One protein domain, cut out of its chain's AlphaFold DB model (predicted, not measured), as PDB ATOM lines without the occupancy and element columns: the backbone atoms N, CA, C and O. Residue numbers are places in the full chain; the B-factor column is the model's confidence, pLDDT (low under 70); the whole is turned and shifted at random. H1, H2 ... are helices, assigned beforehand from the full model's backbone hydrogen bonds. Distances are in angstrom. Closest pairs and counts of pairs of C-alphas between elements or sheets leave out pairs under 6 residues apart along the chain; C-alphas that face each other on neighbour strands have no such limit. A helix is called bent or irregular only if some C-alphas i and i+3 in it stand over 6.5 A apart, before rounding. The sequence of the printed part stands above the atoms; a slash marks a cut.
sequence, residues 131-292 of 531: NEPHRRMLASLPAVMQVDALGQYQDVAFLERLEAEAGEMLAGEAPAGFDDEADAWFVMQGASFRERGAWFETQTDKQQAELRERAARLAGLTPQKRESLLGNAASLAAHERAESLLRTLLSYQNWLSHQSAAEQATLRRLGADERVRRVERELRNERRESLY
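What this domain is: This is residues 131 to 292 of the 531 residues of an uncharacterized protein of Pseudobythopirellula maris (UniProt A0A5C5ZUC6). The model is an elongated body of helices, in which two short helices, H2 and H3, lie inside and longer helices pack on them: H5, H7 and H8 on H2, and H8 and H9 on H3. H1 and H6 make one end, and H4 and H11 lie side by side at the other, with H10 folding into H11 as a hairpin. The printed part has 162 residues with eleven named helices, H1 to H11 in order along the chain, and no named strand; the class is all helix, and the helices that touch are mostly crossed. The whole is compact, with a radius of gyration of the C-alphas of 16.2 A, and spans 51 by 32 by 31 A.

How they stand to each other: H1, residues 131 to 139, touches H6, residues 193 to 202, about perpendicular at 82 degrees, the closest C-alphas being those of Leu 138 and Arg 196, 6.2 A apart. H2, residues 141 to 145, touches residues 185 to 189 of H5, residues 178 to 190, with the C-alphas of Pro 142 and Trp 185 closest at 5.6 A. H2 also touches residues 211 to 218 of H7, residues 205 to 220, where the closest C-alphas are those of Val 144 and Ala 215, 5.4 A apart. H3, residues 147 to 150, touches residues 229 to 233 of H8, residues 223 to 237, closest at the C-alphas of Leu 150 and Leu 229, 6.1 A. H3 also touches residues 249 to 253 of H9, residues 242 to 258, closest at the C-alphas of Ala 149 and Gln 253, 5.5 A. H8 and H9 are the hub, touching 4 helices each, though they only just touch each other, only at the corner by their link, with 3 pairs of C-alphas within 8 A, the closest being Leu 236 and Ala 242 at 5.5 A. H4, residues 156 to 171, touches H9 at a steep tilt of 66 degrees, the same way, with the C-alphas of Leu 170 and Ser 251 closest at 5.5 A. H4 touches H11, residues 272 to 290, at a shallow tilt of 6 degrees, the same way, with the C-alphas of Ala 166 and Glu 280 closest at 5.4 A. H10, residues 261 to 269, and H11 form a helical hairpin and only just touch, with 3 pairs of C-alphas within 8 A, the closest being Leu 267 and Arg 275 at 5.8 A. H1 and H11 are apart, and so are H6 and H9. Every O i to N i+4 pair is within hydrogen-bond range in H1, H2, H5, H6, H7, H8, H10 and H11; in H4 10 of 12 are and in H9 12 of 13, while H3 is too short for such a pair.

Where its parts are: H1 begins at C-alpha 131, (-44.665, 28.019, -12.235). H4 measures 17.9 A from first to last C-alpha and is irregular, with C-alphas 165 and 168 8.2 A apart and a kink of 73 degrees near residue 165; its line is a rough one. H5 measures 19.2 A, H7 22.4 A and H8 21.0 A. H9 measures 24.7 A and begins at C-alpha 242, (-16.505, 35.367, -0.472). H11, the longest helix with 19 residues, measures 26.6 A and ends at C-alpha 290, (-20.862, 61.176, 14.600).

The domain as a whole: The two C-alphas farthest apart are those of Asn 131 and Tyr 292, at 54.1 A. The printed part has no cut. No link is long: the link from H4 to H5, 6 residues, is short, and the other links are tight. The mean pLDDT of the printed part is 95.7, and no printed residue is under 70.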
ATOM      1  N   ASN A 131     -45.773  28.352 -13.134       92.19
ATOM      2  CA  ASN A 131     -44.665  28.019 -12.235       92.19
ATOM      3  C   ASN A 131     -43.295  28.466 -12.763       92.19
ATOM      4  O   ASN A 131     -42.322  28.460 -12.009       92.19
ATOM      5  N   GLU A 132     -43.196  28.851 -14.034       93.06
ATOM      6  CA  GLU A 132     -41.933  29.236 -14.661       93.06
ATOM      7  C   GLU A 132     -41.272  30.466 -13.999       93.06
ATOM      8  O   GLU A 132     -40.078  30.393 -13.693       93.06
ATOM      9  N   PRO A 133     -41.994  31.557 -13.658       93.25
ATOM     10  CA  PRO A 133     -41.401  32.683 -12.932       93.25
ATOM     11  C   PRO A 133     -40.846  32.272 -11.564       93.25
ATOM     12  O   PRO A 133     -39.760  32.699 -11.176       93.25
ATOM     13  N   HIS A 134     -41.561  31.391 -10.859       95.25
ATOM     14  CA  HIS A 134     -41.140  30.880  -9.558       95.25
ATOM     15  C   HIS A 134     -39.889  29.997  -9.676       95.25
ATOM     16  O   HIS A 134     -38.948  30.152  -8.899       95.25
ATOM     17  N   ARG A 135     -39.815  29.133 -10.698       95.56
ATOM     18  CA  ARG A 135     -38.620  28.319 -10.984       95.56
ATOM     19  C   ARG A 135     -37.406  29.180 -11.309       95.56
ATOM     20  O   ARG A 135     -36.337  28.947 -10.752       95.56
ATOM     21  N   ARG A 136     -37.566  30.193 -12.163       95.31
ATOM     22  CA  ARG A 136     -36.478  31.126 -12.496       95.31
ATOM     23  C   ARG A 136     -35.994  31.874 -11.260       95.31
ATOM     24  O   ARG A 136     -34.794  31.897 -11.018       95.31
ATOM     25  N   MET A 137     -36.916  32.392 -10.445       97.00
ATOM     26  CA  MET A 137     -36.592  33.054  -9.179       97.00
ATOM     27  C   MET A 137     -35.779  32.146  -8.251       97.00
ATOM     28  O   MET A 137     -34.739  32.574  -7.765       97.00
ATOM     29  N   LEU A 138     -36.217  30.902  -8.026       97.44
ATOM     30  CA  LEU A 138     -35.512  29.952  -7.155       97.44
ATOM     31  C   LEU A 138     -34.139  29.540  -7.720       97.44
ATOM     32  O   LEU A 138     -33.173  29.374  -6.969       97.44
ATOM     33  N   ALA A 139     -34.018  29.407  -9.043       96.88
ATOM     34  CA  ALA A 139     -32.745  29.118  -9.698       96.88
ATOM     35  C   ALA A 139     -31.728  30.259  -9.516       96.88
ATOM     36  O   ALA A 139     -30.544  29.994  -9.305       96.88
ATOM     37  N   SER A 140     -32.193  31.511  -9.514       97.06
ATOM     38  CA  SER A 140     -31.374  32.703  -9.276       97.06
ATOM     39  C   SER A 140     -31.508  33.268  -7.857       97.06
ATOM     40  O   SER A 140     -31.195  34.440  -7.656       97.06
ATOM     41  N   LEU A 141     -31.984  32.487  -6.879       97.56
ATOM     42  CA  LEU A 141     -32.352  33.010  -5.558       97.56
ATOM     43  C   LEU A 141     -31.217  33.784  -4.864       97.56
ATOM     44  O   LEU A 141     -31.494  34.888  -4.406       97.56
ATOM     45  N   PRO A 142     -29.951  33.322  -4.858       96.75
ATOM     46  CA  PRO A 142     -28.855  34.096  -4.268       96.75
ATOM     47  C   PRO A 142     -28.681  35.476  -4.923       96.75
ATOM     48  O   PRO A 142     -28.517  36.490  -4.247       96.75
ATOM     49  N   ALA A 143     -28.792  35.556  -6.252       97.38
ATOM     50  CA  ALA A 143     -28.726  36.833  -6.957       97.38
ATOM     51  C   ALA A 143     -29.962  37.710  -6.703       97.38
ATOM     52  O   ALA A 143     -29.838  38.926  -6.613       97.38
ATOM     53  N   VAL A 144     -31.147  37.107  -6.554       98.00
ATOM     54  CA  VAL A 144     -32.392  37.810  -6.200       98.00
ATOM     55  C   VAL A 144     -32.305  38.403  -4.797       98.00
ATOM     56  O   VAL A 144     -32.679  39.559  -4.613       98.00
ATOM     57  N   MET A 145     -31.782  37.646  -3.828       97.56
ATOM     58  CA  MET A 145     -31.595  38.114  -2.454       97.56
ATOM     59  C   MET A 145     -30.778  39.402  -2.429       97.56
ATOM     60  O   MET A 145     -31.166  40.327  -1.732       97.56
ATOM     61  N   GLN A 146     -29.730  39.507  -3.251       97.31
ATOM     62  CA  GLN A 146     -28.821  40.657  -3.244       97.31
ATOM     63  C   GLN A 146     -28.816  41.472  -4.536       97.31
ATOM     64  O   GLN A 146     -27.800  42.073  -4.877       97.31
ATOM     65  N   VAL A 147     -29.940  41.536  -5.257       97.56
ATOM     66  CA  VAL A 147     -30.002  42.199  -6.574       97.56
ATOM     67  C   VAL A 147     -29.542  43.660  -6.524       97.56
ATOM     68  O   VAL A 147     -28.795  44.108  -7.395       97.56
ATOM     69  N   ASP A 148     -29.940  44.387  -5.478       96.12
ATOM     70  CA  ASP A 148     -29.649  45.812  -5.335       96.12
ATOM     71  C   ASP A 148     -28.174  46.044  -4.964       96.12
ATOM     72  O   ASP A 148     -27.535  46.941  -5.521       96.12
ATOM     73  N   ALA A 149     -27.611  45.191  -4.099       96.44
ATOM     74  CA  ALA A 149     -26.210  45.245  -3.697       96.44
ATOM     75  C   ALA A 149     -25.278  44.802  -4.839       96.44
ATOM     76  O   ALA A 149     -24.366  45.536  -5.222       96.44
ATOM     77  N   LEU A 150     -25.558  43.659  -5.478       97.00
ATOM     78  CA  LEU A 150     -24.790  43.131  -6.614       97.00
ATOM     79  C   LEU A 150     -24.721  44.114  -7.793       97.00
ATOM     80  O   LEU A 150     -23.757  44.102  -8.556       97.00
ATOM     81  N   GLY A 151     -25.717  44.994  -7.933       95.81
ATOM     82  CA  GLY A 151     -25.729  46.053  -8.942       95.81
ATOM     83  C   GLY A 151     -24.802  47.231  -8.673       95.81
ATOM     84  O   GLY A 151     -24.556  48.004  -9.603       95.81
ATOM     85  N   GLN A 152     -24.277  47.376  -7.453       95.38
ATOM     86  CA  GLN A 152     -23.450  48.526  -7.094       95.38
ATOM     87  C   GLN A 152     -21.983  48.392  -7.473       95.38
ATOM     88  O   GLN A 152     -21.320  49.428  -7.559       95.38
ATOM     89  N   TYR A 153     -21.464  47.186  -7.697       94.12
ATOM     90  CA  TYR A 153     -20.052  46.977  -8.016       94.12
ATOM     91  C   TYR A 153     -19.858  46.365  -9.406       94.12
ATOM     92  O   TYR A 153     -20.771  45.771  -9.978       94.12
ATOM     93  N   GLN A 154     -18.671  46.582  -9.975       90.19
ATOM     94  CA  GLN A 154     -18.331  46.115 -11.322       90.19
ATOM     95  C   GLN A 154     -17.657  44.743 -11.284       90.19
ATOM     96  O   GLN A 154     -18.076  43.855 -12.017       90.19
ATOM     97  N   ASP A 155     -16.664  44.572 -10.409       96.00
ATOM     98  CA  ASP A 155     -15.864  43.356 -10.274       96.00
ATOM     99  C   ASP A 155     -15.470  43.081  -8.812       96.00
ATOM    100  O   ASP A 155     -15.543  43.954  -7.944       96.00
ATOM    101  N   VAL A 156     -15.050  41.847  -8.530       97.44
ATOM    102  CA  VAL A 156     -14.636  41.427  -7.180       97.44
ATOM    103  C   VAL A 156     -13.416  42.223  -6.690       97.44
ATOM    104  O   VAL A 156     -13.343  42.548  -5.508       97.44
ATOM    105  N   ALA A 157     -12.524  42.651  -7.589       97.12
ATOM    106  CA  ALA A 157     -11.342  43.442  -7.242       97.12
ATOM    107  C   ALA A 157     -11.688  44.826  -6.656       97.12
ATOM    108  O   ALA A 157     -10.927  45.394  -5.869       97.12
ATOM    109  N   PHE A 158     -12.826  45.423  -7.029       97.62
ATOM    110  CA  PHE A 158     -13.357  46.605  -6.345       97.62
ATOM    111  C   PHE A 158     -13.697  46.299  -4.882       97.62
ATOM    112  O   PHE A 158     -13.351  47.099  -4.016       97.62
ATOM    113  N   LEU A 159     -14.338  45.160  -4.599       98.12
ATOM    114  CA  LEU A 159     -14.708  44.784  -3.231       98.12
ATOM    115  C   LEU A 159     -13.482  44.489  -2.370       98.12
ATOM    116  O   LEU A 159     -13.451  44.922  -1.226       98.12
ATOM    117  N   GLU A 160     -12.458  43.836  -2.920       98.25
ATOM    118  CA  GLU A 160     -11.198  43.595  -2.203       98.25
ATOM    119  C   GLU A 160     -10.515  44.902  -1.791       98.25
ATOM    120  O   GLU A 160     -10.077  45.054  -0.650       98.25
ATOM    121  N   ARG A 161     -10.459  45.880  -2.704       98.06
ATOM    122  CA  ARG A 161      -9.920  47.215  -2.403       98.06
ATOM    123  C   ARG A 161     -10.779  47.957  -1.389       98.06
ATOM    124  O   ARG A 161     -10.243  48.567  -0.468       98.06
ATOM    125  N   LEU A 162     -12.101  47.893  -1.538       98.12
ATOM    126  CA  LEU A 162     -13.029  48.539  -0.616       98.12
ATOM    127  C   LEU A 162     -12.919  47.956   0.797       98.12
ATOM    128  O   LEU A 162     -12.900  48.710   1.765       98.12
ATOM    129  N   GLU A 163     -12.807  46.636   0.917       98.00
ATOM    130  CA  GLU A 163     -12.584  45.947   2.186       98.00
ATOM    131  C   GLU A 163     -11.242  46.364   2.803       98.00
ATOM    132  O   GLU A 163     -11.190  46.719   3.980       98.00
ATOM    133  N   ALA A 164     -10.169  46.370   2.008       98.12
ATOM    134  CA  ALA A 164      -8.831  46.714   2.479       98.12
ATOM    135  C   ALA A 164      -8.714  48.168   2.975       98.12
ATOM    136  O   ALA A 164      -8.039  48.414   3.973       98.12
ATOM    137  N   GLU A 165      -9.352  49.127   2.295       98.00
ATOM    138  CA  GLU A 165      -9.240  50.556   2.627       98.00
ATOM    139  C   GLU A 165     -10.335  51.044   3.594       98.00
ATOM    140  O   GLU A 165     -10.083  51.902   4.442       98.00
ATOM    141  N   ALA A 166     -11.554  50.505   3.495       97.62
ATOM    142  CA  ALA A 166     -12.728  51.014   4.209       97.62
ATOM    143  C   ALA A 166     -13.546  49.943   4.953       97.62
ATOM    144  O   ALA A 166     -14.533  50.296   5.601       97.62
ATOM    145  N   GLY A 167     -13.150  48.666   4.912       96.69
ATOM    146  CA  GLY A 167     -13.929  47.550   5.462       96.69
ATOM    147  C   GLY A 167     -14.258  47.697   6.947       96.69
ATOM    148  O   GLY A 167     -15.410  47.539   7.333       96.69
ATOM    149  N   GLU A 168     -13.288  48.093   7.779       96.44
ATOM    150  CA  GLU A 168     -13.518  48.297   9.220       96.44
ATOM    151  C   GLU A 168     -14.518  49.435   9.495       96.44
ATOM    152  O   GLU A 168     -15.351  49.337  10.395       96.44
ATOM    153  N   MET A 169     -14.465  50.515   8.707       95.62
ATOM    154  CA  MET A 169     -15.392  51.643   8.855       95.62
ATOM    155  C   MET A 169     -16.803  51.264   8.403       95.62
ATOM    156  O   MET A 169     -17.762  51.599   9.087       95.62
ATOM    157  N   LEU A 170     -16.919  50.525   7.299       95.94
ATOM    158  CA  LEU A 170     -18.193  50.015   6.791       95.94
ATOM    159  C   LEU A 170     -18.831  48.986   7.734       95.94
ATOM    160  O   LEU A 170     -20.047  48.994   7.913       95.94
ATOM    161  N   ALA A 171     -18.031  48.121   8.360       94.12
ATOM    162  CA  ALA A 171     -18.522  47.122   9.307       94.12
ATOM    163  C   ALA A 171     -19.174  47.758  10.548       94.12
ATOM    164  O   ALA A 171     -20.132  47.209  11.085       94.12
ATOM    165  N   GLY A 172     -18.699  48.935  10.975       90.06
ATOM    166  CA  GLY A 172     -19.296  49.689  12.082       90.06
ATOM    167  C   GLY A 172     -20.711  50.214  11.804       90.06
ATOM    168  O   GLY A 172     -21.440  50.492  12.751       90.06
ATOM    169  N   GLU A 173     -21.101  50.307  10.530       85.56
ATOM    170  CA  GLU A 173     -22.402  50.811  10.064       85.56
ATOM    171  C   GLU A 173     -23.348  49.675   9.621       85.56
ATOM    172  O   GLU A 173     -24.351  49.915   8.943       85.56
ATOM    173  N   ALA A 174     -23.030  48.416   9.940       88.75
ATOM    174  CA  ALA A 174     -23.870  47.282   9.564       88.75
ATOM    175  C   ALA A 174     -25.210  47.304  10.338       88.75
ATOM    176  O   ALA A 174     -25.210  47.438  11.567       88.75
ATOM    177  N   PRO A 175     -26.366  47.170   9.658       88.06
ATOM    178  CA  PRO A 175     -27.664  47.123  10.322       88.06
ATOM    179  C   PRO A 175     -27.825  45.845  11.162       88.06
ATOM    180  O   PRO A 175     -27.148  44.839  10.956       88.06
ATOM    181  N   ALA A 176     -28.765  45.849  12.108       89.38
ATOM    182  CA  ALA A 176     -29.118  44.632  12.838       89.38
ATOM    183  C   ALA A 176     -29.692  43.562  11.881       89.38
ATOM    184  O   ALA A 176     -30.487  43.892  11.003       89.38
ATOM    185  N   GLY A 177     -29.314  42.291  12.067       88.94
ATOM    186  CA  GLY A 177     -29.731  41.171  11.200       88.94
ATOM    187  C   GLY A 177     -28.908  41.016   9.916       88.94
ATOM    188  O   GLY A 177     -29.204  40.174   9.076       88.94
ATOM    189  N   PHE A 178     -27.861  41.822   9.764       89.62
ATOM    190  CA  PHE A 178     -26.965  41.785   8.618       89.62
ATOM    191  C   PHE A 178     -26.204  40.463   8.460       89.62
ATOM    192  O   PHE A 178     -26.103  39.940   7.352       89.62
ATOM    193  N   ASP A 179     -25.686  39.920   9.564       92.94
ATOM    194  CA  ASP A 179     -24.973  38.641   9.541       92.94
ATOM    195  C   ASP A 179     -25.918  37.502   9.129       92.94
ATOM    196  O   ASP A 179     -25.551  36.682   8.293       92.94
ATOM    197  N   ASP A 180     -27.172  37.530   9.595       94.75
ATOM    198  CA  ASP A 180     -28.193  36.551   9.206       94.75
ATOM    199  C   ASP A 180     -28.486  36.597   7.695       94.75
ATOM    200  O   ASP A 180     -28.697  35.561   7.059       94.75
ATOM    201  N   GLU A 181     -28.493  37.793   7.093       94.75
ATOM    202  CA  GLU A 181     -28.708  37.966   5.653       94.75
ATOM    203  C   GLU A 181     -27.517  37.456   4.823       94.75
ATOM    204  O   GLU A 181     -27.719  36.798   3.792       94.75
ATOM    205  N   ALA A 182     -26.286  37.713   5.276       95.81
ATOM    206  CA  ALA A 182     -25.075  37.189   4.649       95.81
ATOM    207  C   ALA A 182     -25.023  35.653   4.736       95.81
ATOM    208  O   ALA A 182     -24.822  34.984   3.720       95.81
ATOM    209  N   ASP A 183     -25.290  35.090   5.914       96.69
ATOM    210  CA  ASP A 183     -25.307  33.646   6.148       96.69
ATOM    211  C   ASP A 183     -26.380  32.960   5.295       96.69
ATOM    212  O   ASP A 183     -26.110  31.960   4.620       96.69
ATOM    213  N   ALA A 184     -27.590  33.530   5.239       96.56
ATOM    214  CA  ALA A 184     -28.665  33.015   4.397       96.56
ATOM    215  C   ALA A 184     -28.265  32.977   2.915       96.56
ATOM    216  O   ALA A 184     -28.581  32.010   2.218       96.56
ATOM    217  N   TRP A 185     -27.534  33.984   2.430       97.19
ATOM    218  CA  TRP A 185     -27.037  33.999   1.057       97.19
ATOM    219  C   TRP A 185     -26.078  32.837   0.775       97.19
ATOM    220  O   TRP A 185     -26.252  32.142  -0.229       97.19
ATOM    221  N   PHE A 186     -25.115  32.568   1.667       96.44
ATOM    222  CA  PHE A 186     -24.172  31.451   1.507       96.44
ATOM    223  C   PHE A 186     -24.859  30.093   1.549       96.44
ATOM    224  O   PHE A 186     -24.580  29.234   0.706       96.44
ATOM    225  N   VAL A 187     -25.806  29.912   2.474       96.62
ATOM    226  CA  VAL A 187     -26.615  28.690   2.537       96.62
ATOM    227  C   VAL A 187     -27.381  28.504   1.223       96.62
ATOM    228  O   VAL A 187     -27.362  27.416   0.649       96.62
ATOM    229  N   MET A 188     -28.003  29.560   0.687       97.38
ATOM    230  CA  MET A 188     -28.760  29.482  -0.569       97.38
ATOM    231  C   MET A 188     -27.883  29.281  -1.809       97.38
ATOM    232  O   MET A 188     -28.331  28.649  -2.771       97.38
ATOM    233  N   GLN A 189     -26.641  29.769  -1.803       95.62
ATOM    234  CA  GLN A 189     -25.706  29.592  -2.911       95.62
ATOM    235  C   GLN A 189     -25.360  28.111  -3.126       95.62
ATOM    236  O   GLN A 189     -25.405  27.639  -4.265       95.62
ATOM    237  N   GLY A 190     -25.103  27.370  -2.043       95.00
ATOM    238  CA  GLY A 190     -24.850  25.923  -2.078       95.00
ATOM    239  C   GLY A 190     -26.111  25.051  -2.126       95.00
ATOM    240  O   GLY A 190     -26.029  23.879  -2.494       95.00
ATOM    241  N   ALA A 191     -27.276  25.605  -1.781       97.62
ATOM    242  CA  ALA A 191     -28.532  24.866  -1.730       97.62
ATOM    243  C   ALA A 191     -29.019  24.417  -3.117       97.62
ATOM    244  O   ALA A 191     -28.997  25.166  -4.100       97.62
ATOM    245  N   SER A 192     -29.559  23.203  -3.170       97.50
ATOM    246  CA  SER A 192     -30.302  22.678  -4.311       97.50
ATOM    247  C   SER A 192     -31.607  23.447  -4.544       97.50
ATOM    248  O   SER A 192     -32.148  24.110  -3.658       97.50
ATOM    249  N   PHE A 193     -32.190  23.295  -5.738       96.88
ATOM    250  CA  PHE A 193     -33.475  23.916  -6.083       96.88
ATOM    251  C   PHE A 193     -34.588  23.609  -5.060       96.88
ATOM    252  O   PHE A 193     -35.378  24.485  -4.713       96.88
ATOM    253  N   ARG A 194     -34.640  22.368  -4.553       97.31
ATOM    254  CA  ARG A 194     -35.646  21.938  -3.572       97.31
ATOM    255  C   ARG A 194     -35.438  22.601  -2.211       97.31
ATOM    256  O   ARG A 194     -36.417  23.009  -1.595       97.31
ATOM    257  N   GLU A 195     -34.191  22.712  -1.764       97.88
ATOM    258  CA  GLU A 195     -33.832  23.362  -0.495       97.88
ATOM    259  C   GLU A 195     -34.121  24.863  -0.538       97.88
ATOM    260  O   GLU A 195     -34.702  25.392   0.405       97.88
ATOM    261  N   ARG A 196     -33.829  25.528  -1.662       98.19
ATOM    262  CA  ARG A 196     -34.199  26.935  -1.882       98.19
ATOM    263  C   ARG A 196     -35.708  27.146  -1.845       98.19
ATOM    264  O   ARG A 196     -36.174  28.105  -1.238       98.19
ATOM    265  N   GLY A 197     -36.472  26.243  -2.464       97.50
ATOM    266  CA  GLY A 197     -37.934  26.254  -2.384       97.50
ATOM    267  C   GLY A 197     -38.424  26.100  -0.944       97.50
ATOM    268  O   GLY A 197     -39.232  26.897  -0.489       97.50
ATOM    269  N   ALA A 198     -37.879  25.137  -0.196       97.81
ATOM    270  CA  ALA A 198     -38.231  24.940   1.209       97.81
ATOM    271  C   ALA A 198     -37.902  26.171   2.071       97.81
ATOM    272  O   ALA A 198     -38.749  26.602   2.844       97.81
ATOM    273  N   TRP A 199     -36.719  26.770   1.904       97.69
ATOM    274  CA  TRP A 199     -36.329  27.996   2.607       97.69
ATOM    275  C   TRP A 199     -37.221  29.190   2.252       97.69
ATOM    276  O   TRP A 199     -37.562  29.986   3.123       97.69
ATOM    277  N   PHE A 200     -37.630  29.316   0.986       97.62
ATOM    278  CA  PHE A 200     -38.558  30.365   0.564       97.62
ATOM    279  C   PHE A 200     -39.913  30.229   1.278       97.62
ATOM    280  O   PHE A 200     -40.450  31.222   1.766       97.62
ATOM    281  N   GLU A 201     -40.424  29.003   1.420       97.25
ATOM    282  CA  GLU A 201     -41.671  28.725   2.148       97.25
ATOM    283  C   GLU A 201     -41.561  28.957   3.667       97.25
ATOM    284  O   GLU A 201     -42.580  29.177   4.316       97.25
ATOM    285  N   THR A 202     -40.355  28.953   4.255       97.50
ATOM    286  CA  THR A 202     -40.173  29.324   5.674       97.50
ATOM    287  C   THR A 202     -40.118  30.833   5.909       97.50
ATOM    288  O   THR A 202     -40.161  31.259   7.062       97.50
ATOM    289  N   GLN A 203     -39.990  31.646   4.856       97.50
ATOM    290  CA  GLN A 203     -39.984  33.102   4.989       97.50
ATOM    291  C   GLN A 203     -41.385  33.628   5.307       97.50
ATOM    292  O   GLN A 203     -42.390  33.066   4.878       97.50
ATOM    293  N   THR A 204     -41.453  34.753   6.017       97.44
ATOM    294  CA  THR A 204     -42.726  35.451   6.252       97.44
ATOM    295  C   THR A 204     -43.336  35.944   4.937       97.44
ATOM    296  O   THR A 204     -42.610  36.243   3.987       97.44
ATOM    297  N   ASP A 205     -44.659  36.126   4.888       97.00
ATOM    298  CA  ASP A 205     -45.354  36.649   3.699       97.00
ATOM    299  C   ASP A 205     -44.742  37.966   3.190       97.00
ATOM    300  O   ASP A 205     -44.610  38.175   1.981       97.00
ATOM    301  N   LYS A 206     -44.310  38.833   4.118       96.94
ATOM    302  CA  LYS A 206     -43.620  40.090   3.809       96.94
ATOM    303  C   LYS A 206     -42.284  39.840   3.100       96.94
ATOM    304  O   LYS A 206     -42.056  40.396   2.031       96.94
ATOM    305  N   GLN A 207     -41.431  38.979   3.653       96.19
ATOM    306  CA  GLN A 207     -40.137  38.629   3.052       96.19
ATOM    307  C   GLN A 207     -40.309  37.931   1.696       96.19
ATOM    308  O   GLN A 207     -39.584  38.227   0.748       96.19
ATOM    309  N   GLN A 208     -41.299  37.044   1.559       97.50
ATOM    310  CA  GLN A 208     -41.613  36.421   0.274       97.50
ATOM    311  C   GLN A 208     -42.042  37.457  -0.773       97.50
ATOM    312  O   GLN A 208     -41.644  37.354  -1.935       97.50
ATOM    313  N   ALA A 209     -42.859  38.444  -0.393       96.94
ATOM    314  CA  ALA A 209     -43.256  39.533  -1.282       96.94
ATOM    315  C   ALA A 209     -42.045  40.377  -1.717       96.94
ATOM    316  O   ALA A 209     -41.881  40.612  -2.913       96.94
ATOM    317  N   GLU A 210     -41.156  40.737  -0.785       96.81
ATOM    318  CA  GLU A 210     -39.912  41.464  -1.080       96.81
ATOM    319  C   GLU A 210     -38.998  40.679  -2.039       96.81
ATOM    320  O   GLU A 210     -38.477  41.240  -3.004       96.81
ATOM    321  N   LEU A 211     -38.844  39.363  -1.844       97.31
ATOM    322  CA  LEU A 211     -38.073  38.501  -2.747       97.31
ATOM    323  C   LEU A 211     -38.698  38.414  -4.146       97.31
ATOM    324  O   LEU A 211     -37.976  38.462  -5.142       97.31
ATOM    325  N   ARG A 212     -40.031  38.321  -4.248       97.00
ATOM    326  CA  ARG A 212     -40.739  38.344  -5.542       97.00
ATOM    327  C   ARG A 212     -40.555  39.684  -6.255       97.00
ATOM    328  O   ARG A 212     -40.352  39.701  -7.467       97.00
ATOM    329  N   GLU A 213     -40.578  40.793  -5.520       97.25
ATOM    330  CA  GLU A 213     -40.326  42.128  -6.066       97.25
ATOM    331  C   GLU A 213     -38.884  42.260  -6.585       97.25
ATOM    332  O   GLU A 213     -38.670  42.688  -7.722       97.25
ATOM    333  N   ARG A 214     -37.892  41.803  -5.805       97.62
ATOM    334  CA  ARG A 214     -36.481  41.724  -6.228       97.62
ATOM    335  C   ARG A 214     -36.315  40.851  -7.477       97.62
ATOM    336  O   ARG A 214     -35.589  41.222  -8.401       97.62
ATOM    337  N   ALA A 215     -37.025  39.726  -7.553       97.50
ATOM    338  CA  ALA A 215     -37.009  38.843  -8.718       97.50
ATOM    339  C   ALA A 215     -37.608  39.510  -9.963       97.50
ATOM    340  O   ALA A 215     -37.041  39.403 -11.052       97.50
ATOM    341  N   ALA A 216     -38.715  40.240  -9.804       96.81
ATOM    342  CA  ALA A 216     -39.314  41.025 -10.876       96.81
ATOM    343  C   ALA A 216     -38.364  42.132 -11.362       96.81
ATOM    344  O   ALA A 216     -38.210  42.302 -12.572       96.81
ATOM    345  N   ARG A 217     -37.653  42.823 -10.452       97.31
ATOM    346  CA  ARG A 217     -36.603  43.791 -10.822       97.31
ATOM    347  C   ARG A 217     -35.498  43.140 -11.646       97.31
ATOM    348  O   ARG A 217     -35.195  43.632 -12.729       97.31
ATOM    349  N   LEU A 218     -34.947  42.012 -11.188       97.19
ATOM    350  CA  LEU A 218     -33.914  41.263 -11.916       97.19
ATOM    351  C   LEU A 218     -34.394  40.834 -13.317       97.19
ATOM    352  O   LEU A 218     -33.648  40.934 -14.295       97.19
ATOM    353  N   ALA A 219     -35.651  40.391 -13.427       96.50
ATOM    354  CA  ALA A 219     -36.280  40.006 -14.688       96.50
ATOM    355  C   ALA A 219     -36.582  41.199 -15.617       96.50
ATOM    356  O   ALA A 219     -36.630  41.015 -16.832       96.50
ATOM    357  N   GLY A 220     -36.754  42.404 -15.071       96.75
ATOM    358  CA  GLY A 220     -36.941  43.642 -15.833       96.75
ATOM    359  C   GLY A 220     -35.647  44.234 -16.405       96.75
ATOM    360  O   GLY A 220     -35.705  45.088 -17.285       96.75
ATOM    361  N   LEU A 221     -34.473  43.785 -15.944       97.06
ATOM    362  CA  LEU A 221     -33.184  44.239 -16.477       97.06
ATOM    363  C   LEU A 221     -32.928  43.714 -17.893       97.06
ATOM    364  O   LEU A 221     -33.382  42.623 -18.257       97.06
ATOM    365  N   THR A 222     -32.115  44.455 -18.655       97.69
ATOM    366  CA  THR A 222     -31.627  44.011 -19.969       97.69
ATOM    367  C   THR A 222     -30.863  42.685 -19.846       97.69
ATOM    368  O   THR A 222     -30.236  42.444 -18.807       97.69
ATOM    369  N   PRO A 223     -30.861  41.823 -20.885       97.31
ATOM    370  CA  PRO A 223     -30.162  40.536 -20.837       97.31
ATOM    371  C   PRO A 223     -28.691  40.666 -20.423       97.31
ATOM    372  O   PRO A 223     -28.260  39.981 -19.502       97.31
ATOM    373  N   GLN A 224     -27.969  41.634 -20.997       97.12
ATOM    374  CA  GLN A 224     -26.567  41.904 -20.667       97.12
ATOM    375  C   GLN A 224     -26.373  42.298 -19.194       97.12
ATOM    376  O   GLN A 224     -25.458  41.811 -18.531       97.12
ATOM    377  N   LYS A 225     -27.227  43.177 -18.650       96.62
ATOM    378  CA  LYS A 225     -27.097  43.607 -17.251       96.62
ATOM    379  C   LYS A 225     -27.453  42.479 -16.286       96.62
ATOM    380  O   LYS A 225     -26.803  42.343 -15.254       96.62
ATOM    381  N   ARG A 226     -28.451  41.662 -16.630       97.56
ATOM    382  CA  ARG A 226     -28.829  40.470 -15.863       97.56
ATOM    383  C   ARG A 226     -27.698  39.447 -15.835       97.56
ATOM    384  O   ARG A 226     -27.356  38.970 -14.761       97.56
ATOM    385  N   GLU A 227     -27.102  39.152 -16.985       97.00
ATOM    386  CA  GLU A 227     -25.958  38.244 -17.089       97.00
ATOM    387  C   GLU A 227     -24.756  38.765 -16.296       97.00
ATOM    388  O   GLU A 227     -24.175  38.017 -15.518       97.00
ATOM    389  N   SER A 228     -24.458  40.065 -16.385       95.88
ATOM    390  CA  SER A 228     -23.421  40.704 -15.565       95.88
ATOM    391  C   SER A 228     -23.686  40.550 -14.061       95.88
ATOM    392  O   SER A 228     -22.771  40.198 -13.326       95.88
ATOM    393  N   LEU A 229     -24.921  40.743 -13.585       96.81
ATOM    394  CA  LEU A 229     -25.260  40.543 -12.167       96.81
ATOM    395  C   LEU A 229     -25.111  39.089 -11.716       96.81
ATOM    396  O   LEU A 229     -24.590  38.830 -10.632       96.81
ATOM    397  N   LEU A 230     -25.571  38.144 -12.538       96.44
ATOM    398  CA  LEU A 230     -25.444  36.715 -12.256       96.44
ATOM    399  C   LEU A 230     -23.970  36.285 -12.262       96.44
ATOM    400  O   LEU A 230     -23.551  35.537 -11.379       96.44
ATOM    401  N   GLY A 231     -23.176  36.807 -13.198       96.38
ATOM    402  CA  GLY A 231     -21.730  36.613 -13.258       96.38
ATOM    403  C   GLY A 231     -21.010  37.193 -12.040       96.38
ATOM    404  O   GLY A 231     -20.139  36.530 -11.480       96.38
ATOM    405  N   ASN A 232     -21.420  38.372 -11.566       96.19
ATOM    406  CA  ASN A 232     -20.894  38.980 -10.343       96.19
ATOM    407  C   ASN A 232     -21.213  38.120  -9.112       96.19
ATOM    408  O   ASN A 232     -20.319  37.831  -8.322       96.19
ATOM    409  N   ALA A 233     -22.455  37.640  -8.982       96.69
ATOM    410  CA  ALA A 233     -22.846  36.734  -7.900       96.69
ATOM    411  C   ALA A 233     -22.023  35.434  -7.908       96.69
ATOM    412  O   ALA A 233     -21.539  35.003  -6.863       96.69
ATOM    413  N   ALA A 234     -21.829  34.829  -9.086       96.38
ATOM    414  CA  ALA A 234     -21.023  33.621  -9.241       96.38
ATOM    415  C   ALA A 234     -19.536  33.865  -8.931       96.38
ATOM    416  O   ALA A 234     -18.917  33.059  -8.240       96.38
ATOM    417  N   SER A 235     -18.977  34.988  -9.392       96.62
ATOM    418  CA  SER A 235     -17.577  35.360  -9.144       96.62
ATOM    419  C   SER A 235     -17.319  35.630  -7.663       96.62
ATOM    420  O   SER A 235     -16.315  35.174  -7.126       96.62
ATOM    421  N   LEU A 236     -18.246  36.317  -6.988       97.25
ATOM    422  CA  LEU A 236     -18.185  36.538  -5.545       97.25
ATOM    423  C   LEU A 236     -18.254  35.212  -4.783       97.25
ATOM    424  O   LEU A 236     -17.433  34.985  -3.904       97.25
ATOM    425  N   ALA A 237     -19.184  34.321  -5.146       96.94
ATOM    426  CA  ALA A 237     -19.330  33.008  -4.513       96.94
ATOM    427  C   ALA A 237     -18.095  32.108  -4.671       96.94
ATOM    428  O   ALA A 237     -17.810  31.305  -3.787       96.94
ATOM    429  N   ALA A 238     -17.392  32.210  -5.800       97.19
ATOM    430  CA  ALA A 238     -16.197  31.420  -6.083       97.19
ATOM    431  C   ALA A 238     -14.927  31.964  -5.401       97.19
ATOM    432  O   ALA A 238     -13.886  31.310  -5.445       97.19
ATOM    433  N   HIS A 239     -14.989  33.154  -4.802       98.19
ATOM    434  CA  HIS A 239     -13.829  33.805  -4.206       98.19
ATOM    435  C   HIS A 239     -13.438  33.174  -2.860       98.19
ATOM    436  O   HIS A 239     -14.299  32.886  -2.034       98.19
ATOM    437  N   GLU A 240     -12.138  33.047  -2.569       98.00
ATOM    438  CA  GLU A 240     -11.653  32.475  -1.293       98.00
ATOM    439  C   GLU A 240     -12.145  33.262  -0.068       98.00
ATOM    440  O   GLU A 240     -12.353  32.708   1.009       98.00
ATOM    441  N   ARG A 241     -12.362  34.568  -0.250       97.88
ATOM    442  CA  ARG A 241     -12.864  35.501   0.771       97.88
ATOM    443  C   ARG A 241     -14.328  35.895   0.564       97.88
ATOM    444  O   ARG A 241     -14.716  36.986   0.975       97.88
ATOM    445  N   ALA A 242     -15.125  35.052  -0.098       97.31
ATOM    446  CA  ALA A 242     -16.505  35.367  -0.472       97.31
ATOM    447  C   ALA A 242     -17.324  35.952   0.690       97.31
ATOM    448  O   ALA A 242     -17.994  36.965   0.512       97.31
ATOM    449  N   GLU A 243     -17.221  35.361   1.885       96.94
ATOM    450  CA  GLU A 243     -17.969  35.786   3.076       96.94
ATOM    451  C   GLU A 243     -17.667  37.220   3.501       96.94
ATOM    452  O   GLU A 243     -18.572  38.046   3.624       96.94
ATOM    453  N   SER A 244     -16.385  37.543   3.642       97.12
ATOM    454  CA  SER A 244     -15.955  38.879   4.049       97.12
ATOM    455  C   SER A 244     -16.268  39.938   2.983       97.12
ATOM    456  O   SER A 244     -16.683  41.058   3.295       97.12
ATOM    457  N   LEU A 245     -16.149  39.571   1.702       97.69
ATOM    458  CA  LEU A 245     -16.484  40.455   0.588       97.69
ATOM    459  C   LEU A 245     -17.992  40.683   0.454       97.69
ATOM    460  O   LEU A 245     -18.401  41.802   0.142       97.69
ATOM    461  N   LEU A 246     -18.826  39.671   0.721       97.06
ATOM    462  CA  LEU A 246     -20.277  39.843   0.753       97.06
ATOM    463  C   LEU A 246     -20.675  40.789   1.884       97.06
ATOM    464  O   LEU A 246     -21.428  41.726   1.639       97.06
ATOM    465  N   ARG A 247     -20.130  40.603   3.090       97.00
ATOM    466  CA  ARG A 247     -20.352  41.541   4.199       97.00
ATOM    467  C   ARG A 247     -19.923  42.953   3.781       97.00
ATOM    468  O   ARG A 247     -20.726  43.874   3.798       97.00
ATOM    469  N   THR A 248     -18.721  43.127   3.240       97.31
ATOM    470  CA  THR A 248     -18.282  44.443   2.734       97.31
ATOM    471  C   THR A 248     -19.266  45.043   1.721       97.31
ATOM    472  O   THR A 248     -19.601  46.226   1.807       97.31
ATOM    473  N   LEU A 249     -19.777  44.234   0.789       97.38
ATOM    474  CA  LEU A 249     -20.758  44.655  -0.207       97.38
ATOM    475  C   LEU A 249     -22.081  45.112   0.422       97.38
ATOM    476  O   LEU A 249     -22.624  46.146   0.027       97.38
ATOM    477  N   LEU A 250     -22.610  44.353   1.377       96.25
ATOM    478  CA  LEU A 250     -23.861  44.684   2.050       96.25
ATOM    479  C   LEU A 250     -23.705  45.950   2.901       96.25
ATOM    480  O   LEU A 250     -24.568  46.828   2.848       96.25
ATOM    481  N   SER A 251     -22.591  46.104   3.627       95.94
ATOM    482  CA  SER A 251     -22.314  47.322   4.402       95.94
ATOM    483  C   SER A 251     -22.183  48.525   3.478       95.94
ATOM    484  O   SER A 251     -22.714  49.598   3.761       95.94
ATOM    485  N   TYR A 252     -21.527  48.335   2.332       97.19
ATOM    486  CA  TYR A 252     -21.423  49.359   1.308       97.19
ATOM    487  C   TYR A 252     -22.790  49.765   0.749       97.19
ATOM    488  O   TYR A 252     -23.059  50.957   0.618       97.19
ATOM    489  N   GLN A 253     -23.671  48.805   0.460       96.50
ATOM    490  CA  GLN A 253     -25.037  49.077   0.010       96.50
ATOM    491  C   GLN A 253     -25.846  49.819   1.079       96.50
ATOM    492  O   GLN A 253     -26.552  50.772   0.743       96.50
ATOM    493  N   ASN A 254     -25.726  49.424   2.351       95.75
ATOM    494  CA  ASN A 254     -26.394  50.112   3.452       95.75
ATOM    495  C   ASN A 254     -25.935  51.575   3.536       95.75
ATOM    496  O   ASN A 254     -26.755  52.490   3.465       95.75
ATOM    497  N   TRP A 255     -24.622  51.813   3.586       96.56
ATOM    498  CA  TRP A 255     -24.050  53.163   3.578       96.56
ATOM    499  C   TRP A 255     -24.509  53.970   2.354       96.56
ATOM    500  O   TRP A 255     -24.995  55.092   2.489       96.56
ATOM    501  N   LEU A 256     -24.447  53.374   1.159       96.38
ATOM    502  CA  LEU A 256     -24.837  54.025  -0.090       96.38
ATOM    503  C   LEU A 256     -26.324  54.409  -0.109       96.38
ATOM    504  O   LEU A 256     -26.678  55.419  -0.712       96.38
ATOM    505  N   SER A 257     -27.188  53.644   0.567       95.00
ATOM    506  CA  SER A 257     -28.624  53.942   0.662       95.00
ATOM    507  C   SER A 257     -28.943  55.214   1.457       95.00
ATOM    508  O   SER A 257     -29.971  55.838   1.201       95.00
ATOM    509  N   HIS A 258     -28.039  55.648   2.344       93.69
ATOM    510  CA  HIS A 258     -28.147  56.913   3.080       93.69
ATOM    511  C   HIS A 258     -27.647  58.116   2.268       93.69
ATOM    512  O   HIS A 258     -27.922  59.263   2.621       93.69
ATOM    513  N   GLN A 259     -26.937  57.868   1.165       95.25
ATOM    514  CA  GLN A 259     -26.444  58.915   0.279       95.25
ATOM    515  C   GLN A 259     -27.559  59.409  -0.645       95.25
ATOM    516  O   GLN A 259     -28.411  58.639  -1.100       95.25
ATOM    517  N   SER A 260     -27.515  60.698  -0.990       91.56
ATOM    518  CA  SER A 260     -28.452  61.283  -1.954       91.56
ATOM    519  C   SER A 260     -28.351  60.597  -3.323       91.56
ATOM    520  O   SER A 260     -27.285  60.128  -3.725       91.56
ATOM    521  N   ALA A 261     -29.443  60.577  -4.093       88.00
ATOM    522  CA  ALA A 261     -29.449  59.965  -5.425       88.00
ATOM    523  C   ALA A 261     -28.383  60.568  -6.367       88.00
ATOM    524  O   ALA A 261     -27.798  59.846  -7.180       88.00
ATOM    525  N   ALA A 262     -28.100  61.869  -6.228       86.38
ATOM    526  CA  ALA A 262     -27.045  62.556  -6.966       86.38
ATOM    527  C   ALA A 262     -25.651  62.029  -6.588       86.38
ATOM    528  O   ALA A 262     -24.867  61.697  -7.477       86.38
ATOM    529  N   GLU A 263     -25.358  61.865  -5.294       92.94
ATOM    530  CA  GLU A 263     -24.070  61.322  -4.842       92.94
ATOM    531  C   GLU A 263     -23.914  59.850  -5.241       92.94
ATOM    532  O   GLU A 263     -22.858  59.453  -5.736       92.94
ATOM    533  N   GLN A 264     -24.980  59.046  -5.145       95.56
ATOM    534  CA  GLN A 264     -24.965  57.665  -5.640       95.56
ATOM    535  C   GLN A 264     -24.631  57.603  -7.139       95.56
ATOM    536  O   GLN A 264     -23.832  56.768  -7.570       95.56
ATOM    537  N   ALA A 265     -25.228  58.483  -7.949       92.38
ATOM    538  CA  ALA A 265     -24.948  58.560  -9.380       92.38
ATOM    539  C   ALA A 265     -23.504  59.007  -9.659       92.38
ATOM    540  O   ALA A 265     -22.856  58.432 -10.536       92.38
ATOM    541  N   THR A 266     -22.989  59.977  -8.900       94.94
ATOM    542  CA  THR A 266     -21.587  60.416  -8.966       94.94
ATOM    543  C   THR A 266     -20.647  59.254  -8.664       94.94
ATOM    544  O   THR A 266     -19.799  58.933  -9.493       94.94
ATOM    545  N   LEU A 267     -20.852  58.545  -7.551       96.19
ATOM    546  CA  LEU A 267     -20.033  57.401  -7.145       96.19
ATOM    547  C   LEU A 267     -20.006  56.286  -8.196       96.19
ATOM    548  O   LEU A 267     -18.948  55.719  -8.452       96.19
ATOM    549  N   ARG A 268     -21.142  55.984  -8.838       94.44
ATOM    550  CA  ARG A 268     -21.229  54.948  -9.888       94.44
ATOM    551  C   ARG A 268     -20.469  55.303 -11.171       94.44
ATOM    552  O   ARG A 268     -20.147  54.396 -11.933       94.44
ATOM    553  N   ARG A 269     -20.212  56.591 -11.428       95.31
ATOM    554  CA  ARG A 269     -19.449  57.066 -12.598       95.31
ATOM    555  C   ARG A 269     -17.940  57.048 -12.374       95.31
ATOM    556  O   ARG A 269     -17.196  57.049 -13.350       95.31
ATOM    557  N   LEU A 270     -17.496  57.054 -11.118       96.75
ATOM    558  CA  LEU A 270     -16.078  57.000 -10.777       96.75
ATOM    559  C   LEU A 270     -15.498  55.615 -11.092       96.75
ATOM    560  O   LEU A 270     -16.165  54.590 -10.929       96.75
ATOM    561  N   GLY A 271     -14.228  55.584 -11.500       96.44
ATOM    562  CA  GLY A 271     -13.467  54.336 -11.582       96.44
ATOM    563  C   GLY A 271     -13.289  53.702 -10.198       96.44
ATOM    564  O   GLY A 271     -13.386  54.391  -9.183       96.44
ATOM    565  N   ALA A 272     -13.002  52.397 -10.151       96.06
ATOM    566  CA  ALA A 272     -12.939  51.624  -8.906       96.06
ATOM    567  C   ALA A 272     -12.071  52.292  -7.819       96.06
ATOM    568  O   ALA A 272     -12.564  52.543  -6.723       96.06
ATOM    569  N   ASP A 273     -10.829  52.666  -8.135       96.69
ATOM    570  CA  ASP A 273      -9.899  53.232  -7.144       96.69
ATOM    571  C   ASP A 273     -10.325  54.621  -6.647       96.69
ATOM    572  O   ASP A 273     -10.177  54.958  -5.474       96.69
ATOM    573  N   GLU A 274     -10.847  55.465  -7.539       97.69
ATOM    574  CA  GLU A 274     -11.325  56.796  -7.160       97.69
ATOM    575  C   GLU A 274     -12.592  56.705  -6.311       97.69
ATOM    576  O   GLU A 274     -12.736  57.443  -5.332       97.69
ATOM    577  N   ARG A 275     -13.471  55.754  -6.639       97.44
ATOM    578  CA  ARG A 275     -14.669  55.457  -5.862       97.44
ATOM    579  C   ARG A 275     -14.313  54.984  -4.457       97.44
ATOM    580  O   ARG A 275     -14.873  55.531  -3.515       97.44
ATOM    581  N   VAL A 276     -13.372  54.047  -4.296       97.88
ATOM    582  CA  VAL A 276     -12.933  53.583  -2.964       97.88
ATOM    583  C   VAL A 276     -12.378  54.751  -2.143       97.88
ATOM    584  O   VAL A 276     -12.869  54.997  -1.044       97.88
ATOM    585  N   ARG A 277     -11.472  55.566  -2.706       97.75
ATOM    586  CA  ARG A 277     -10.936  56.756  -2.015       97.75
ATOM    587  C   ARG A 277     -12.012  57.777  -1.640       97.75
ATOM    588  O   ARG A 277     -11.912  58.432  -0.602       97.75
ATOM    589  N   ARG A 278     -13.023  57.966  -2.497       97.50
ATOM    590  CA  ARG A 278     -14.165  58.845  -2.204       97.50
ATOM    591  C   ARG A 278     -14.973  58.295  -1.031       97.50
ATOM    592  O   ARG A 278     -15.207  59.046  -0.094       97.50
ATOM    593  N   VAL A 279     -15.337  57.013  -1.066       97.06
ATOM    594  CA  VAL A 279     -16.094  56.332   0.000       97.06
ATOM    595  C   VAL A 279     -15.337  56.388   1.325       97.06
ATOM    596  O   VAL A 279     -15.894  56.801   2.333       97.06
ATOM    597  N   GLU A 280     -14.047  56.064   1.317       97.44
ATOM    598  CA  GLU A 280     -13.185  56.119   2.498       97.44
ATOM    599  C   GLU A 280     -13.141  57.530   3.113       97.44
ATOM    600  O   GLU A 280     -13.227  57.695   4.332       97.44
ATOM    601  N   ARG A 281     -13.038  58.572   2.278       96.88
ATOM    602  CA  ARG A 281     -13.062  59.966   2.736       96.88
ATOM    603  C   ARG A 281     -14.409  60.348   3.348       96.88
ATOM    604  O   ARG A 281     -14.404  60.993   4.395       96.88
ATOM    605  N   GLU A 282     -15.519  59.972   2.717       95.56
ATOM    606  CA  GLU A 282     -16.858  60.256   3.245       95.56
ATOM    607  C   GLU A 282     -17.107  59.522   4.562       95.56
ATOM    608  O   GLU A 282     -17.463  60.166   5.539       95.56
ATOM    609  N   LEU A 283     -16.774  58.232   4.661       95.62
ATOM    610  CA  LEU A 283     -16.888  57.475   5.913       95.62
ATOM    611  C   LEU A 283     -16.048  58.081   7.043       95.62
ATOM    612  O   LEU A 283     -16.494  58.169   8.186       95.62
ATOM    613  N   ARG A 284     -14.827  58.548   6.749       94.00
ATOM    614  CA  ARG A 284     -14.005  59.268   7.737       94.00
ATOM    615  C   ARG A 284     -14.627  60.592   8.153       94.00
ATOM    616  O   ARG A 284     -14.481  60.978   9.313       94.00
ATOM    617  N   ASN A 285     -15.252  61.305   7.218       91.06
ATOM    618  CA  ASN A 285     -15.973  62.532   7.522       91.06
ATOM    619  C   ASN A 285     -17.164  62.203   8.418       91.06
ATOM    620  O   ASN A 285     -17.156  62.671   9.549       91.06
ATOM    621  N   GLU A 286     -18.076  61.328   7.996       91.94
ATOM    622  CA  GLU A 286     -19.263  60.892   8.747       91.94
ATOM    623  C   GLU A 286     -18.912  60.380  10.146       91.94
ATOM    624  O   GLU A 286     -19.507  60.810  11.133       91.94
ATOM    625  N   ARG A 287     -17.880  59.536  10.273       90.69
ATOM    626  CA  ARG A 287     -17.397  59.059  11.576       90.69
ATOM    627  C   ARG A 287     -16.836  60.191  12.427       90.69
ATOM    628  O   ARG A 287     -16.983  60.181  13.642       90.69
ATOM    629  N   ARG A 288     -16.178  61.180  11.819       88.31
ATOM    630  CA  ARG A 288     -15.755  62.386  12.536       88.31
ATOM    631  C   ARG A 288     -16.971  63.196  12.984       88.31
ATOM    632  O   ARG A 288     -16.925  63.709  14.095       88.31
ATOM    633  N   GLU A 289     -18.030  63.270  12.178       87.56
ATOM    634  CA  GLU A 289     -19.267  63.981  12.527       87.56
ATOM    635  C   GLU A 289     -20.062  63.285  13.623       87.56
ATOM    636  O   GLU A 289     -20.521  63.930  14.565       87.56
ATOM    637  N   SER A 290     -20.150  61.959  13.588       87.00
ATOM    638  CA  SER A 290     -20.862  61.176  14.600       87.00
ATOM    639  C   SER A 290     -20.236  61.285  15.996       87.00
ATOM    640  O   SER A 290     -20.939  61.122  16.998       87.00
ATOM    641  N   LEU A 291     -18.942  61.623  16.085       86.75
ATOM    642  CA  LEU A 291     -18.251  61.886  17.353       86.75
ATOM    643  C   LEU A 291     -18.700  63.191  18.024       86.75
ATOM    644  O   LEU A 291     -18.600  63.296  19.250       86.75
ATOM    645  N   TYR A 292     -19.199  64.164  17.258       87.69
ATOM    646  CA  TYR A 292     -19.723  65.426  17.787       87.69
ATOM    647  C   TYR A 292     -21.236  65.603  17.614       87.69
ATOM    648  O   TYR A 292     -21.796  66.535  18.184       87.69
TER     649      TYR A 292